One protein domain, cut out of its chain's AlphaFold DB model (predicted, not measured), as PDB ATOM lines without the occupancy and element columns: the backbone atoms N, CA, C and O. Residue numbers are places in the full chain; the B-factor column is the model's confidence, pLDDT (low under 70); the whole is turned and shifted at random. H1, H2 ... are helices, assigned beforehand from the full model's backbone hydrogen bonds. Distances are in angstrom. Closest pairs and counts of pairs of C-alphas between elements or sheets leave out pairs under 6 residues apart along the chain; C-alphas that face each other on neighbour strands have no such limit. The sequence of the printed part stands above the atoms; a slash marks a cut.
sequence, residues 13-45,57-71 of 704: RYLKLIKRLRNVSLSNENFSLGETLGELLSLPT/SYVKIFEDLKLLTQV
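AT A GLANCE: This is residues 13 to 45 and 57 to 71 of the 704 residues of the protein "RNA polymerase subunit sigma-70" of Psychrobacter sp (UniProt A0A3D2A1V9). Two long helices, H1 and H3, meet near their first residues in a wide corner and run away from it, and the short helix H2 sits in the opening between them, nearer to H3. From the far end of H1 the chain folds back through residues 28 to 36 to reach H2. The printed part has 48 residues with three named helices, in the order H1, H2, H3, and no named strand; the class is all helix. It is compact, with a radius of gyration of the C-alphas of 10.4 A, and elongated, spanning 32 by 19 by 16 A.

IN THESE COORDINATES: Find C-alpha 13 at (118.599, 141.574, 180.133); from there H1 runs through residues 13 to 27, 21.5 A from first to last C-alpha. Next look at residues 37 to 42, which form H2. Beyond the cut, find C-alpha 57 at (123.947, 142.919, 188.300); H3, residues 57 to 70, runs 19.9 A from it to C-alpha 70 at (126.833, 125.415, 179.364).

HOW THE PARTS SIT: H1 touches H3 with residues 13 to 17 alone; look at Leu 17 and Tyr 58, their closest C-alphas, 6.0 A apart. The two helices run opposite ways at a steep tilt of 67 degrees. H2 and H3 are close but not clearly touching, and about perpendicular at 73 degrees; their closest C-alphas, those of Leu 41 and Lys 66, are 6.1 A apart. H1 and H2 are only just apart, with their closest C-alphas at 8.5 A. In H1, H2 and H3 every O i to N i+4 pair is within hydrogen-bond range.

THE WHOLE: The two C-alphas farthest apart, those of Ser 27 and Val 71, are 32.8 A apart. Residues 46 to 56 are not printed, and C-alphas 45 and 57 stand 12.2 A apart across this cut, which lies in the link from H2 to H3. The link from H1 to H2 is short, with 9 residues. The mean pLDDT of the printed part is 81.2; look for values under 70 at residues 70 to 71.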
ATOM      1  N   ARG A  13     117.489 141.531 179.165       74.88
ATOM      2  CA  ARG A  13     118.599 141.574 180.133       74.88
ATOM      3  C   ARG A  13     119.956 141.256 179.497       74.88
ATOM      4  O   ARG A  13     120.946 141.918 179.787       74.88
ATOM      5  N   TYR A  14     120.001 140.289 178.580       82.31
ATOM      6  CA  TYR A  14     121.234 139.906 177.895       82.31
ATOM      7  C   TYR A  14     121.590 140.870 176.765       82.31
ATOM      8  O   TYR A  14     122.765 141.163 176.564       82.31
ATOM      9  N   LEU A  15     120.587 141.412 176.066       80.81
ATOM     10  CA  LEU A  15     120.804 142.451 175.057       80.81
ATOM     11  C   LEU A  15     121.384 143.727 175.689       80.81
ATOM     12  O   LEU A  15     122.327 144.302 175.148       80.81
ATOM     13  N   LYS A  16     120.888 144.127 176.870       82.56
ATOM     14  CA  LYS A  16     121.454 145.236 177.657       82.56
ATOM     15  C   LYS A  16     122.907 144.974 178.051       82.56
ATOM     16  O   LYS A  16     123.730 145.869 177.885       82.56
ATOM     17  N   LEU A  17     123.229 143.769 178.533       84.31
ATOM     18  CA  LEU A  17     124.604 143.383 178.870       84.31
ATOM     19  C   LEU A  17     125.530 143.485 177.651       84.31
ATOM     20  O   LEU A  17     126.565 144.141 177.723       84.31
ATOM     21  N   ILE A  18     125.156 142.869 176.524       86.19
ATOM     22  CA  ILE A  18     125.964 142.885 175.296       86.19
ATOM     23  C   ILE A  18     126.201 144.323 174.836       86.19
ATOM     24  O   ILE A  18     127.332 144.691 174.522       86.19
ATOM     25  N   LYS A  19     125.152 145.155 174.841       83.62
ATOM     26  CA  LYS A  19     125.272 146.567 174.479       83.62
ATOM     27  C   LYS A  19     126.201 147.322 175.432       83.62
ATOM     28  O   LYS A  19     127.090 148.020 174.960       83.62
ATOM     29  N   ARG A  20     126.040 147.150 176.749       83.94
ATOM     30  CA  ARG A  20     126.893 147.786 177.765       83.94
ATOM     31  C   ARG A  20     128.365 147.464 177.522       83.94
ATOM     32  O   ARG A  20     129.182 148.371 177.420       83.94
ATOM     33  N   LEU A  21     128.692 146.183 177.361       86.62
ATOM     34  CA  LEU A  21     130.067 145.754 177.109       86.62
ATOM     35  C   LEU A  21     130.596 146.256 175.760       86.62
ATOM     36  O   LEU A  21     131.781 146.554 175.638       86.62
ATOM     37  N   ARG A  22     129.729 146.391 174.752       85.62
ATOM     38  CA  ARG A  22     130.100 146.957 173.453       85.62
ATOM     39  C   ARG A  22     130.440 148.439 173.576       85.62
ATOM     40  O   ARG A  22     131.455 148.852 173.034       85.62
ATOM     41  N   ASN A  23     129.650 149.208 174.323       81.31
ATOM     42  CA  ASN A  23     129.929 150.622 174.578       81.31
ATOM     43  C   ASN A  23     131.254 150.793 175.331       81.31
ATOM     44  O   ASN A  23     132.095 151.577 174.907       81.31
ATOM     45  N   VAL A  24     131.495 149.985 176.372       81.88
ATOM     46  CA  VAL A  24     132.786 149.976 177.080       81.88
ATOM     47  C   VAL A  24     133.939 149.611 176.139       81.88
ATOM     48  O   VAL A  24     135.008 150.199 176.219       81.88
ATOM     49  N   SER A  25     133.734 148.671 175.213       83.19
ATOM     50  CA  SER A  25     134.740 148.301 174.209       83.19
ATOM     51  C   SER A  25     135.052 149.420 173.208       83.19
ATOM     52  O   SER A  25     136.113 149.381 172.593       83.19
ATOM     53  N   LEU A  26     134.147 150.386 173.016       79.25
ATOM     54  CA  LEU A  26     134.375 151.557 172.163       79.25
ATOM     55  C   LEU A  26     135.132 152.668 172.902       79.25
ATOM     56  O   LEU A  26     135.876 153.410 172.270       79.25
ATOM     57  N   SER A  27     134.944 152.785 174.220       70.00
ATOM     58  CA  SER A  27     135.552 153.835 175.046       70.00
ATOM     59  C   SER A  27     136.824 153.403 175.787       70.00
ATOM     60  O   SER A  27     137.576 154.258 176.247       70.00
ATOM     61  N   ASN A  28     137.104 152.099 175.893       76.31
ATOM     62  CA  ASN A  28     138.266 151.559 176.598       76.31
ATOM     63  C   ASN A  28     139.170 150.740 175.664       76.31
ATOM     64  O   ASN A  28     138.881 149.581 175.367       76.31
ATOM     65  N   GLU A  29     140.319 151.306 175.285       76.50
ATOM     66  CA  GLU A  29     141.297 150.664 174.386       76.50
ATOM     67  C   GLU A  29     141.815 149.303 174.899       76.50
ATOM     68  O   GLU A  29     142.230 148.449 174.115       76.50
ATOM     69  N   ASN A  30     141.764 149.061 176.215       80.75
ATOM     70  CA  ASN A  30     142.261 147.835 176.847       80.75
ATOM     71  C   ASN A  30     141.205 146.715 176.949       80.75
ATOM     72  O   ASN A  30     141.490 145.621 177.468       80.75
ATOM     73  N   PHE A  31     139.984 146.953 176.466       87.12
ATOM     74  CA  PHE A  31     138.896 145.983 176.479       87.12
ATOM     75  C   PHE A  31     138.314 145.765 175.079       87.12
ATOM     76  O   PHE A  31     137.999 146.705 174.363       87.12
ATOM     77  N   SER A  32     138.138 144.496 174.699       85.19
ATOM     78  CA  SER A  32     137.453 144.111 173.465       85.19
ATOM     79  C   SER A  32     136.409 143.048 173.769       85.19
ATOM     80  O   SER A  32     136.722 142.037 174.403       85.19
ATOM     81  N   LEU A  33     135.174 143.293 173.323       87.00
ATOM     82  CA  LEU A  33     134.055 142.369 173.502       87.00
ATOM     83  C   LEU A  33     134.143 141.131 172.590       87.00
ATOM     84  O   LEU A  33     133.678 140.057 172.974       87.00
ATOM     85  N   GLY A  34     134.721 141.287 171.396       84.69
ATOM     86  CA  GLY A  34     134.600 140.327 170.290       84.69
ATOM     87  C   GLY A  34     133.319 140.502 169.456       84.69
ATOM     88  O   GLY A  34     132.432 141.286 169.799       84.69
ATOM     89  N   GLU A  35     133.224 139.775 168.339       85.00
ATOM     90  CA  GLU A  35     132.078 139.784 167.412       85.00
ATOM     91  C   GLU A  35     131.114 138.611 167.629       85.00
ATOM     92  O   GLU A  35     129.956 138.679 167.205       85.00
ATOM     93  N   THR A  36     131.563 137.524 168.264       85.19
ATOM     94  CA  THR A  36     130.779 136.282 168.391       85.19
ATOM     95  C   THR A  36     130.407 135.943 169.833       85.19
ATOM     96  O   THR A  36     131.084 136.326 170.786       85.19
ATOM     97  N   LEU A  37     129.339 135.154 170.006       80.44
ATOM     98  CA  LEU A  37     128.925 134.651 171.321       80.44
ATOM     99  C   LEU A  37     130.048 133.865 172.024       80.44
ATOM    100  O   LEU A  37     130.190 133.949 173.238       80.44
ATOM    101  N   GLY A  38     130.854 133.105 171.278       78.19
ATOM    102  CA  GLY A  38     131.969 132.332 171.831       78.19
ATOM    103  C   GLY A  38     133.091 133.210 172.381       78.19
ATOM    104  O   GLY A  38     133.629 132.907 173.442       78.19
ATOM    105  N   GLU A  39     133.401 134.314 171.702       84.00
ATOM    106  CA  GLU A  39     134.394 135.284 172.172       84.00
ATOM    107  C   GLU A  39     133.918 135.977 173.453       84.00
ATOM    108  O   GLU A  39     134.654 135.977 174.441       84.00
ATOM    109  N   LEU A  40     132.660 136.436 173.496       87.19
ATOM    110  CA  LEU A  40     132.044 137.005 174.702       87.19
ATOM    111  C   LEU A  40     132.132 136.043 175.899       87.19
ATOM    112  O   LEU A  40     132.569 136.425 176.982       87.19
ATOM    113  N   LEU A  41     131.740 134.781 175.713       84.94
ATOM    114  CA  LEU A  41     131.713 133.781 176.788       84.94
ATOM    115  C   LEU A  41     133.111 133.360 177.262       84.94
ATOM    116  O   LEU A  41     133.253 132.873 178.384       84.94
ATOM    117  N   SER A  42     134.140 133.561 176.434       84.69
ATOM    118  CA  SER A  42     135.535 133.274 176.787       84.69
ATOM    119  C   SER A  42     136.143 134.304 177.747       84.69
ATOM    120  O   SER A  42     137.155 134.022 178.391       84.69
ATOM    121  N   LEU A  43     135.519 135.481 177.893       88.06
ATOM    122  CA  LEU A  43     136.010 136.533 178.777       88.06
ATOM    123  C   LEU A  43     135.937 136.092 180.249       88.06
ATOM    124  O   LEU A  43     134.897 135.594 180.701       88.06
ATOM    125  N   PRO A  44     137.007 136.277 181.043       86.75
ATOM    126  CA  PRO A  44     136.960 135.987 182.468       86.75
ATOM    127  C   PRO A  44     136.033 136.979 183.177       86.75
ATOM    128  O   PRO A  44     136.051 138.173 182.883       86.75
ATOM    129  N   THR A  45     135.239 136.490 184.132       85.12
ATOM    130  CA  THR A  45     134.262 137.317 184.860       85.12
ATOM    131  C   THR A  45     134.937 138.487 185.586       85.12
ATOM    132  O   THR A  45     134.424 139.600 185.553       85.12
ATOM    133  N   SER A  57     125.097 143.485 189.003       71.69
ATOM    134  CA  SER A  57     123.947 142.919 188.300       71.69
ATOM    135  C   SER A  57     124.297 142.477 186.877       71.69
ATOM    136  O   SER A  57     123.984 141.349 186.495       71.69
ATOM    137  N   TYR A  58     125.049 143.285 186.122       79.12
ATOM    138  CA  TYR A  58     125.567 142.904 184.807       79.12
ATOM    139  C   TYR A  58     126.543 141.731 184.891       79.12
ATOM    140  O   TYR A  58     126.497 140.839 184.041       79.12
ATOM    141  N   VAL A  59     127.385 141.687 185.929       82.88
ATOM    142  CA  VAL A  59     128.276 140.545 186.188       82.88
ATOM    143  C   VAL A  59     127.460 139.268 186.405       82.88
ATOM    144  O   VAL A  59     127.730 138.257 185.760       82.88
ATOM    145  N   LYS A  60     126.399 139.325 187.217       81.31
ATOM    146  CA  LYS A  60     125.500 138.187 187.447       81.31
ATOM    147  C   LYS A  60     124.753 137.774 186.176       81.31
ATOM    148  O   LYS A  60     124.656 136.590 185.880       81.31
ATOM    149  N   ILE A  61     124.280 138.731 185.373       82.31
ATOM    150  CA  ILE A  61     123.662 138.445 184.066       82.31
ATOM    151  C   ILE A  61     124.673 137.765 183.130       82.31
ATOM    152  O   ILE A  61     124.299 136.872 182.368       82.31
ATOM    153  N   PHE A  62     125.948 138.152 183.174       86.38
ATOM    154  CA  PHE A  62     126.999 137.514 182.382       86.38
ATOM    155  C   PHE A  62     127.285 136.079 182.841       86.38
ATOM    156  O   PHE A  62     127.420 135.183 182.006       86.38
ATOM    157  N   GLU A  63     127.329 135.836 184.149       85.81
ATOM    158  CA  GLU A  63     127.450 134.489 184.714       85.81
ATOM    159  C   GLU A  63     126.240 133.613 184.364       85.81
ATOM    160  O   GLU A  63     126.414 132.486 183.899       85.81
ATOM    161  N   ASP A  64     125.025 134.156 184.465       83.31
ATOM    162  CA  ASP A  64     123.794 133.499 184.021       83.31
ATOM    163  C   ASP A  64     123.860 133.148 182.527       83.31
ATOM    164  O   ASP A  64     123.423 132.075 182.115       83.31
ATOM    165  N   LEU A  65     124.387 134.048 181.687       82.81
ATOM    166  CA  LEU A  65     124.548 133.801 180.252       82.81
ATOM    167  C   LEU A  65     125.536 132.655 180.003       82.81
ATOM    168  O   LEU A  65     125.259 131.777 179.184       82.81
ATOM    169  N   LYS A  66     126.654 132.617 180.743       84.62
ATOM    170  CA  LYS A  66     127.608 131.499 180.708       84.62
ATOM    171  C   LYS A  66     126.944 130.185 181.090       84.62
ATOM    172  O   LYS A  66     127.063 129.222 180.335       84.62
ATOM    173  N   LEU A  67     126.196 130.164 182.189       81.56
ATOM    174  CA  LEU A  67     125.466 128.986 182.658       81.56
ATOM    175  C   LEU A  67     124.440 128.500 181.625       81.56
ATOM    176  O   LEU A  67     124.446 127.322 181.276       81.56
ATOM    177  N   LEU A  68     123.633 129.398 181.046       75.19
ATOM    178  CA  LEU A  68     122.670 129.038 179.996       75.19
ATOM    179  C   LEU A  68     123.331 128.408 178.765       75.19
ATOM    180  O   LEU A  68     122.740 127.547 178.120       75.19
ATOM    181  N   THR A  69     124.549 128.829 178.423       70.44
ATOM    182  CA  THR A  69     125.283 128.263 177.279       70.44
ATOM    183  C   THR A  69     126.041 126.973 177.597       70.44
ATOM    184  O   THR A  69     126.420 126.253 176.674       70.44
ATOM    185  N   GLN A  70     126.244 126.667 178.882       67.00
ATOM    186  CA  GLN A  70     126.833 125.415 179.364       67.00
ATOM    187  C   GLN A  70     125.772 124.331 179.607       67.00
ATOM    188  O   GLN A  70     126.070 123.145 179.482       67.00
ATOM    189  N   VAL A  71     124.524 124.721 179.881       48.84
ATOM    190  CA  VAL A  71     123.408 123.802 180.129       48.84
ATOM    191  C   VAL A  71     122.574 123.618 178.854       48.84
ATOM    192  O   VAL A  71     121.604 124.317 178.584       48.84
TER     193      VAL A  71